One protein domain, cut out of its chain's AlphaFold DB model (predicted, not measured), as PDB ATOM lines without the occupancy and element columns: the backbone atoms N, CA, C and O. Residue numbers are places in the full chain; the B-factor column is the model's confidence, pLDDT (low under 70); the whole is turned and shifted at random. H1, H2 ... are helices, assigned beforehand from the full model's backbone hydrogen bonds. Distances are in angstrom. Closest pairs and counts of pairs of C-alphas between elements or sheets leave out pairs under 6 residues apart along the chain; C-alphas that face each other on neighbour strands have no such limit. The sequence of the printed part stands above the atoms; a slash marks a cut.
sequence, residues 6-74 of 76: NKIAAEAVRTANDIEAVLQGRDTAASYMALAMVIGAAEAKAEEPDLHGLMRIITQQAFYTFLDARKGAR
ATOM      1  N   ASN A   6     250.082 261.539 186.945       79.31
ATOM      2  CA  ASN A   6     250.458 260.746 188.115       79.31
ATOM      3  C   ASN A   6     249.402 260.857 189.217       79.31
ATOM      4  O   ASN A   6     249.073 259.864 189.867       79.31
ATOM      5  N   LYS A   7     248.832 262.053 189.401       85.12
ATOM      6  CA  LYS A   7     247.739 262.262 190.353       85.12
ATOM      7  C   LYS A   7     246.492 261.469 189.960       85.12
ATOM      8  O   LYS A   7     245.926 260.793 190.817       85.12
ATOM      9  N   ILE A   8     246.112 261.497 188.680       83.50
ATOM     10  CA  ILE A   8     244.969 260.721 188.170       83.50
ATOM     11  C   ILE A   8     245.198 259.222 188.363       83.50
ATOM     12  O   ILE A   8     244.308 258.527 188.846       83.50
ATOM     13  N   ALA A   9     246.394 258.721 188.045       79.62
ATOM     14  CA  ALA A   9     246.720 257.311 188.236       79.62
ATOM     15  C   ALA A   9     246.614 256.894 189.715       79.62
ATOM     16  O   ALA A   9     246.030 255.857 190.029       79.62
ATOM     17  N   ALA A  10     247.114 257.721 190.638       84.69
ATOM     18  CA  ALA A  10     247.011 257.455 192.072       84.69
ATOM     19  C   ALA A  10     245.555 257.483 192.577       84.69
ATOM     20  O   ALA A  10     245.183 256.679 193.434       84.69
ATOM     21  N   GLU A  11     244.729 258.395 192.065       89.81
ATOM     22  CA  GLU A  11     243.292 258.451 192.369       89.81
ATOM     23  C   GLU A  11     242.541 257.235 191.819       89.81
ATOM     24  O   GLU A  11     241.714 256.663 192.530       89.81
ATOM     25  N   ALA A  12     242.872 256.789 190.606       86.25
ATOM     26  CA  ALA A  12     242.291 255.593 190.009       86.25
ATOM     27  C   ALA A  12     242.592 254.334 190.841       86.25
ATOM     28  O   ALA A  12     241.678 253.558 191.111       86.25
ATOM     29  N   VAL A  13     243.834 254.164 191.316       87.25
ATOM     30  CA  VAL A  13     244.208 253.035 192.192       87.25
ATOM     31  C   VAL A  13     243.444 253.076 193.515       87.25
ATOM     32  O   VAL A  13     242.892 252.059 193.929       87.25
ATOM     33  N   ARG A  14     243.364 254.242 194.174       92.94
ATOM     34  CA  ARG A  14     242.587 254.375 195.421       92.94
ATOM     35  C   ARG A  14     241.119 254.015 195.209       92.94
ATOM     36  O   ARG A  14     240.568 253.229 195.967       92.94
ATOM     37  N   THR A  15     240.531 254.527 194.132       92.88
ATOM     38  CA  THR A  15     239.131 254.261 193.784       92.88
ATOM     39  C   THR A  15     238.895 252.775 193.510       92.88
ATOM     40  O   THR A  15     237.882 252.229 193.937       92.88
ATOM     41  N   ALA A  16     239.828 252.097 192.835       89.31
ATOM     42  CA  ALA A  16     239.738 250.660 192.592       89.31
ATOM     43  C   ALA A  16     239.728 249.850 193.901       89.31
ATOM     44  O   ALA A  16     238.896 248.957 194.046       89.31
ATOM     45  N   ASN A  17     240.579 250.208 194.870       90.31
ATOM     46  CA  ASN A  17     240.609 249.557 196.185       90.31
ATOM     47  C   ASN A  17     239.310 249.793 196.977       90.31
ATOM     48  O   ASN A  17     238.786 248.870 197.598       90.31
ATOM     49  N   ASP A  18     238.764 251.014 196.933       95.25
ATOM     50  CA  ASP A  18     237.494 251.336 197.596       95.25
ATOM     51  C   ASP A  18     236.332 250.533 196.986       95.25
ATOM     52  O   ASP A  18     235.478 250.008 197.705       95.25
ATOM     53  N   ILE A  19     236.320 250.391 195.657       92.50
ATOM     54  CA  ILE A  19     235.358 249.541 194.947       92.50
ATOM     55  C   ILE A  19     235.515 248.084 195.392       92.50
ATOM     56  O   ILE A  19     234.520 247.458 195.752       92.50
ATOM     57  N   GLU A  20     236.734 247.543 195.412       91.06
ATOM     58  CA  GLU A  20     236.988 246.161 195.836       91.06
ATOM     59  C   GLU A  20     236.450 245.889 197.249       91.06
ATOM     60  O   GLU A  20     235.727 244.910 197.457       91.06
ATOM     61  N   ALA A  21     236.704 246.798 198.194       93.25
ATOM     62  CA  ALA A  21     236.204 246.689 199.562       93.25
ATOM     63  C   ALA A  21     234.665 246.655 199.631       93.25
ATOM     64  O   ALA A  21     234.091 245.870 200.386       93.25
ATOM     65  N   VAL A  22     233.972 247.462 198.820       93.88
ATOM     66  CA  VAL A  22     232.495 247.484 198.763       93.88
ATOM     67  C   VAL A  22     231.915 246.201 198.156       93.88
ATOM     68  O   VAL A  22     230.800 245.783 198.507       93.88
ATOM     69  N   LEU A  23     232.647 245.588 197.225       94.06
ATOM     70  CA  LEU A  23     232.230 244.375 196.524       94.06
ATOM     71  C   LEU A  23     232.570 243.091 197.296       94.06
ATOM     72  O   LEU A  23     232.044 242.027 196.964       94.06
ATOM     73  N   GLN A  24     233.385 243.175 198.349       93.56
ATOM     74  CA  GLN A  24     233.796 242.025 199.146       93.56
ATOM     75  C   GLN A  24     232.589 241.233 199.688       93.56
ATOM     76  O   GLN A  24     231.678 241.777 200.313       93.56
ATOM     77  N   GLY A  25     232.581 239.918 199.441       92.88
ATOM     78  CA  GLY A  25     231.524 239.002 199.890       92.88
ATOM     79  C   GLY A  25     230.227 239.046 199.071       92.88
ATOM     80  O   GLY A  25     229.295 238.302 199.378       92.88
ATOM     81  N   ARG A  26     230.149 239.883 198.029       94.44
ATOM     82  CA  ARG A  26     229.037 239.882 197.070       94.44
ATOM     83  C   ARG A  26     229.284 238.868 195.958       94.44
ATOM     84  O   ARG A  26     230.415 238.471 195.695       94.44
ATOM     85  N   ASP A  27     228.212 238.486 195.270       96.38
ATOM     86  CA  ASP A  27     228.331 237.696 194.047       96.38
ATOM     87  C   ASP A  27     229.136 238.462 192.983       96.38
ATOM     88  O   ASP A  27     228.895 239.647 192.719       96.38
ATOM     89  N   THR A  28     230.103 237.776 192.375       90.31
ATOM     90  CA  THR A  28     231.034 238.368 191.410       90.31
ATOM     91  C   THR A  28     230.315 238.866 190.157       90.31
ATOM     92  O   THR A  28     230.586 239.973 189.689       90.31
ATOM     93  N   ALA A  29     229.372 238.087 189.617       92.75
ATOM     94  CA  ALA A  29     228.650 238.474 188.408       92.75
ATOM     95  C   ALA A  29     227.738 239.680 188.677       92.75
ATOM     96  O   ALA A  29     227.734 240.637 187.899       92.75
ATOM     97  N   ALA A  30     227.028 239.682 189.808       95.19
ATOM     98  CA  ALA A  30     226.224 240.816 190.255       95.19
ATOM     99  C   ALA A  30     227.066 242.087 190.442       95.19
ATOM    100  O   ALA A  30     226.644 243.174 190.044       95.19
ATOM    101  N   SER A  31     228.272 241.946 190.990       94.12
ATOM    102  CA  SER A  31     229.208 243.054 191.198       94.12
ATOM    103  C   SER A  31     229.652 243.690 189.877       94.12
ATOM    104  O   SER A  31     229.598 244.911 189.728       94.12
ATOM    105  N   TYR A  32     230.002 242.879 188.874       91.69
ATOM    106  CA  TYR A  32     230.355 243.396 187.549       91.69
ATOM    107  C   TYR A  32     229.163 244.009 186.807       91.69
ATOM    108  O   TYR A  32     229.320 245.044 186.158       91.69
ATOM    109  N   MET A  33     227.962 243.435 186.943       94.19
ATOM    110  CA  MET A  33     226.746 244.043 186.390       94.19
ATOM    111  C   MET A  33     226.462 245.411 187.022       94.19
ATOM    112  O   MET A  33     226.144 246.356 186.302       94.19
ATOM    113  N   ALA A  34     226.627 245.551 188.339       95.00
ATOM    114  CA  ALA A  34     226.455 246.829 189.027       95.00
ATOM    115  C   ALA A  34     227.457 247.889 188.534       95.00
ATOM    116  O   ALA A  34     227.063 249.022 188.261       95.00
ATOM    117  N   LEU A  35     228.729 247.519 188.344       93.44
ATOM    118  CA  LEU A  35     229.731 248.420 187.765       93.44
ATOM    119  C   LEU A  35     229.349 248.864 186.346       93.44
ATOM    120  O   LEU A  35     229.429 250.053 186.037       93.44
ATOM    121  N   ALA A  36     228.861 247.947 185.506       93.19
ATOM    122  CA  ALA A  36     228.389 248.279 184.163       93.19
ATOM    123  C   ALA A  36     227.202 249.263 184.183       93.19
ATOM    124  O   ALA A  36     227.160 250.188 183.369       93.19
ATOM    125  N   MET A  37     226.271 249.118 185.134       95.00
ATOM    126  CA  MET A  37     225.161 250.065 185.315       95.00
ATOM    127  C   MET A  37     225.660 251.466 185.684       95.00
ATOM    128  O   MET A  37     225.171 252.452 185.134       95.00
ATOM    129  N   VAL A  38     226.646 251.561 186.585       94.38
ATOM    130  CA  VAL A  38     227.249 252.844 186.985       94.38
ATOM    131  C   VAL A  38     227.940 253.511 185.798       94.38
ATOM    132  O   VAL A  38     227.700 254.691 185.553       94.38
ATOM    133  N   ILE A  39     228.741 252.757 185.038       92.44
ATOM    134  CA  ILE A  39     229.431 253.259 183.841       92.44
ATOM    135  C   ILE A  39     228.415 253.798 182.829       92.44
ATOM    136  O   ILE A  39     228.525 254.947 182.411       92.44
ATOM    137  N   GLY A  40     227.391 253.011 182.486       93.50
ATOM    138  CA  GLY A  40     226.369 253.433 181.526       93.50
ATOM    139  C   GLY A  40     225.600 254.677 181.981       93.50
ATOM    140  O   GLY A  40     225.349 255.577 181.184       93.50
ATOM    141  N   ALA A  41     225.263 254.767 183.271       95.19
ATOM    142  CA  ALA A  41     224.562 255.922 183.828       95.19
ATOM    143  C   ALA A  41     225.435 257.186 183.907       95.19
ATOM    144  O   ALA A  41     224.897 258.292 183.828       95.19
ATOM    145  N   ALA A  42     226.748 257.038 184.107       92.50
ATOM    146  CA  ALA A  42     227.696 258.149 184.085       92.50
ATOM    147  C   ALA A  42     227.902 258.661 182.654       92.50
ATOM    148  O   ALA A  42     227.777 259.859 182.414       92.50
ATOM    149  N   GLU A  43     228.117 257.750 181.706       93.56
ATOM    150  CA  GLU A  43     228.344 258.078 180.298       93.56
ATOM    151  C   GLU A  43     227.134 258.764 179.659       93.56
ATOM    152  O   GLU A  43     227.269 259.756 178.950       93.56
ATOM    153  N   ALA A  44     225.922 258.311 179.991       94.50
ATOM    154  CA  ALA A  44     224.686 258.939 179.525       94.50
ATOM    155  C   ALA A  44     224.515 260.404 179.980       94.50
ATOM    156  O   ALA A  44     223.625 261.093 179.482       94.50
ATOM    157  N   LYS A  45     225.322 260.877 180.940       95.19
ATOM    158  CA  LYS A  45     225.314 262.256 181.454       95.19
ATOM    159  C   LYS A  45     226.498 263.090 180.953       95.19
ATOM    160  O   LYS A  45     226.599 264.252 181.346       95.19
ATOM    161  N   ALA A  46     227.398 262.512 180.159       93.19
ATOM    162  CA  ALA A  46     228.538 263.227 179.600       93.19
ATOM    163  C   ALA A  46     228.083 264.283 178.576       93.19
ATOM    164  O   ALA A  46     227.033 264.146 177.952       93.19
ATOM    165  N   GLU A  47     228.886 265.337 178.406       94.38
ATOM    166  CA  GLU A  47     228.645 266.373 177.388       94.38
ATOM    167  C   GLU A  47     228.716 265.786 175.968       94.38
ATOM    168  O   GLU A  47     227.895 266.118 175.116       94.38
ATOM    169  N   GLU A  48     229.634 264.838 175.753       93.44
ATOM    170  CA  GLU A  48     229.799 264.083 174.511       93.44
ATOM    171  C   GLU A  48     229.862 262.572 174.817       93.44
ATOM    172  O   GLU A  48     230.947 262.046 175.061       93.44
ATOM    173  N   PRO A  49     228.719 261.861 174.849       92.06
ATOM    174  CA  PRO A  49     228.700 260.434 175.166       92.06
ATOM    175  C   PRO A  49     229.342 259.555 174.075       92.06
ATOM    176  O   PRO A  49     228.863 259.511 172.940       92.06
ATOM    177  N   ASP A  50     230.355 258.773 174.443       93.81
ATOM    178  CA  ASP A  50     230.981 257.700 173.662       93.81
ATOM    179  C   ASP A  50     231.236 256.454 174.533       93.81
ATOM    180  O   ASP A  50     232.360 256.098 174.914       93.81
ATOM    181  N   LEU A  51     230.157 255.714 174.798       92.19
ATOM    182  CA  LEU A  51     230.230 254.465 175.556       92.19
ATOM    183  C   LEU A  51     231.140 253.421 174.889       92.19
ATOM    184  O   LEU A  51     231.810 252.656 175.582       92.19
ATOM    185  N   HIS A  52     231.182 253.360 173.557       92.69
ATOM    186  CA  HIS A  52     231.990 252.363 172.855       92.69
ATOM    187  C   HIS A  52     233.490 252.646 172.999       92.69
ATOM    188  O   HIS A  52     234.259 251.714 173.268       92.69
ATOM    189  N   GLY A  53     233.900 253.910 172.874       92.06
ATOM    190  CA  GLY A  53     235.268 254.346 173.144       92.06
ATOM    191  C   GLY A  53     235.681 254.076 174.589       92.06
ATOM    192  O   GLY A  53     236.731 253.465 174.824       92.06
ATOM    193  N   LEU A  54     234.822 254.416 175.555       91.19
ATOM    194  CA  LEU A  54     235.080 254.158 176.972       91.19
ATOM    195  C   LEU A  54     235.236 252.657 177.267       91.19
ATOM    196  O   LEU A  54     236.213 252.237 177.893       91.19
ATOM    197  N   MET A  55     234.323 251.823 176.768       93.06
ATOM    198  CA  MET A  55     234.370 250.374 176.988       93.06
ATOM    199  C   MET A  55     235.617 249.721 176.382       93.06
ATOM    200  O   MET A  55     236.147 248.759 176.951       93.06
ATOM    201  N   ARG A  56     236.133 250.251 175.267       93.44
ATOM    202  CA  ARG A  56     237.412 249.807 174.695       93.44
ATOM    203  C   ARG A  56     238.573 250.068 175.658       93.44
ATOM    204  O   ARG A  56     239.385 249.167 175.868       93.44
ATOM    205  N   ILE A  57     238.635 251.258 176.257       90.62
ATOM    206  CA  ILE A  57     239.676 251.625 177.233       90.62
ATOM    207  C   ILE A  57     239.573 250.740 178.481       90.62
ATOM    208  O   ILE A  57     240.575 250.168 178.912       90.62
ATOM    209  N   ILE A  58     238.361 250.559 179.015       90.75
ATOM    210  CA  ILE A  58     238.105 249.707 180.188       90.75
ATOM    211  C   ILE A  58     238.568 248.270 179.930       90.75
ATOM    212  O   ILE A  58     239.296 247.698 180.740       90.75
ATOM    213  N   THR A  59     238.196 247.696 178.783       92.81
ATOM    214  CA  THR A  59     238.584 246.325 178.409       92.81
ATOM    215  C   THR A  59     240.102 246.182 178.320       92.81
ATOM    216  O   THR A  59     240.668 245.212 178.826       92.81
ATOM    217  N   GLN A  60     240.779 247.161 177.711       91.94
ATOM    218  CA  GLN A  60     242.234 247.161 177.594       91.94
ATOM    219  C   GLN A  60     242.916 247.239 178.970       91.94
ATOM    220  O   GLN A  60     243.836 246.464 179.241       91.94
ATOM    221  N   GLN A  61     242.441 248.113 179.860       88.69
ATOM    222  CA  GLN A  61     242.984 248.239 181.215       88.69
ATOM    223  C   GLN A  61     242.758 246.969 182.047       88.69
ATOM    224  O   GLN A  61     243.674 246.510 182.735       88.69
ATOM    225  N   ALA A  62     241.568 246.369 181.958       90.06
ATOM    226  CA  ALA A  62     241.258 245.107 182.626       90.06
ATOM    227  C   ALA A  62     242.185 243.980 182.147       90.06
ATOM    228  O   ALA A  62     242.716 243.221 182.959       90.06
ATOM    229  N   PHE A  63     242.444 243.910 180.838       91.62
ATOM    230  CA  PHE A  63     243.356 242.927 180.261       91.62
ATOM    231  C   PHE A  63     244.796 243.091 180.766       91.62
ATOM    232  O   PHE A  63     245.408 242.104 181.180       91.62
ATOM    233  N   TYR A  64     245.341 244.312 180.781       89.25
ATOM    234  CA  TYR A  64     246.692 244.539 181.305       89.25
ATOM    235  C   TYR A  64     246.797 244.213 182.793       89.25
ATOM    236  O   TYR A  64     247.724 243.513 183.197       89.25
ATOM    237  N   THR A  65     245.805 244.624 183.581       87.62
ATOM    238  CA  THR A  65     245.747 244.321 185.017       87.62
ATOM    239  C   THR A  65     245.716 242.809 185.259       87.62
ATOM    240  O   THR A  65     246.458 242.297 186.095       87.62
ATOM    241  N   PHE A  66     244.930 242.064 184.473       89.94
ATOM    242  CA  PHE A  66     244.905 240.602 184.519       89.94
ATOM    243  C   PHE A  66     246.269 239.984 184.189       89.94
ATOM    244  O   PHE A  66     246.727 239.079 184.891       89.94
ATOM    245  N   LEU A  67     246.933 240.458 183.128       92.38
ATOM    246  CA  LEU A  67     248.256 239.960 182.756       92.38
ATOM    247  C   LEU A  67     249.289 240.214 183.852       92.38
ATOM    248  O   LEU A  67     250.093 239.326 184.134       92.38
ATOM    249  N   ASP A  68     249.277 241.392 184.466       88.31
ATOM    250  CA  ASP A  68     250.237 241.742 185.508       88.31
ATOM    251  C   ASP A  68     249.988 240.953 186.797       88.31
ATOM    252  O   ASP A  68     250.934 240.375 187.337       88.31
ATOM    253  N   ALA A  69     248.726 240.779 187.205       85.25
ATOM    254  CA  ALA A  69     248.365 239.883 188.306       85.25
ATOM    255  C   ALA A  69     248.832 238.437 188.043       85.25
ATOM    256  O   ALA A  69     249.392 237.777 188.920       85.25
ATOM    257  N   ARG A  70     248.686 237.947 186.802       86.69
ATOM    258  CA  ARG A  70     249.173 236.616 186.406       86.69
ATOM    259  C   ARG A  70     250.694 236.489 186.382       86.69
ATOM    260  O   ARG A  70     251.185 235.379 186.577       86.69
ATOM    261  N   LYS A  71     251.436 237.559 186.090       79.88
ATOM    262  CA  LYS A  71     252.909 237.553 186.147       79.88
ATOM    263  C   LYS A  71     253.398 237.544 187.593       79.88
ATOM    264  O   LYS A  71     254.325 236.796 187.883       79.88
ATOM    265  N   GLY A  72     252.761 238.317 188.477       63.62
ATOM    266  CA  GLY A  72     253.059 238.325 189.913       63.62
ATOM    267  C   GLY A  72     252.918 236.934 190.536       63.62
ATOM    268  O   GLY A  72     253.867 236.430 191.121       63.62
ATOM    269  N   ALA A  73     251.808 236.246 190.256       59.41
ATOM    270  CA  ALA A  73     251.522 234.902 190.769       59.41
ATOM    271  C   ALA A  73     252.392 233.758 190.192       59.41
ATOM    272  O   ALA A  73     252.195 232.605 190.558       59.41
ATOM    273  N   ARG A  74     253.292 234.022 189.228       54.97
ATOM    274  CA  ARG A  74     254.223 233.011 188.670       54.97
ATOM    275  C   ARG A  74     255.638 233.109 189.243       54.97
ATOM    276  O   ARG A  74     256.452 232.240 188.942       54.97
TER     277      ARG A  74
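This is residues 6 to 74 of the 76 residues of an uncharacterized protein of Ochrobactrum intermedium M86 (UniProt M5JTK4). Three helices make an open zigzag: H1 and H2 meet near their linked ends in one V, H2 and H3 in a second, and no two of the helices are packed side by side. H2 is the piece between the two corners, while residues 6 to 18 of H1 and residues 56 to 74, of which 56 to 72 belong to H3, stick out free. The printed part has 69 residues, with three named helices in the order H1, H2, H3 and no named strand; the class is all helix. The whole is loose, with a radius of gyration of the C-alphas of 13.8 A and spans of 42 by 29 by 22 A.

H1 runs from Asn 6, its C-alpha at (250.458, 260.746, 188.115), to Leu 23, a length of 25.9 A. H2, residues 28 to 43, begins with C-alpha 28 at (231.034, 238.368, 191.410) and is 22.8 A long. H3, the longest helix, holds residues 51 to 72 over 31.4 A and ends with C-alpha 72 at (253.059, 238.325, 189.913).

H1 and H2 are close but not clearly touching; their closest C-alphas, those of Leu 23 and Ser 31, are 6.3 A apart. They run opposite ways at a steep tilt of 46 degrees. H2 and H3 are also close but not clearly touching, with the closest C-alphas, those of Glu 43 and Leu 51, 6.3 A apart. They run opposite ways at a steep tilt of 39 degrees. H1 and H3 are apart. In H1, H2 and H3 every O i to N i+4 pair is within hydrogen-bond range.

The two C-alphas farthest apart, those of Glu 47 and Arg 74, are 43.5 A apart. The printed part has no cut. The link from H1 to H2 is tight, with 4 residues, and that from H2 to H3 is short, with 7. The mean pLDDT of the printed part is 89.9; residues 72 to 74 are under 70.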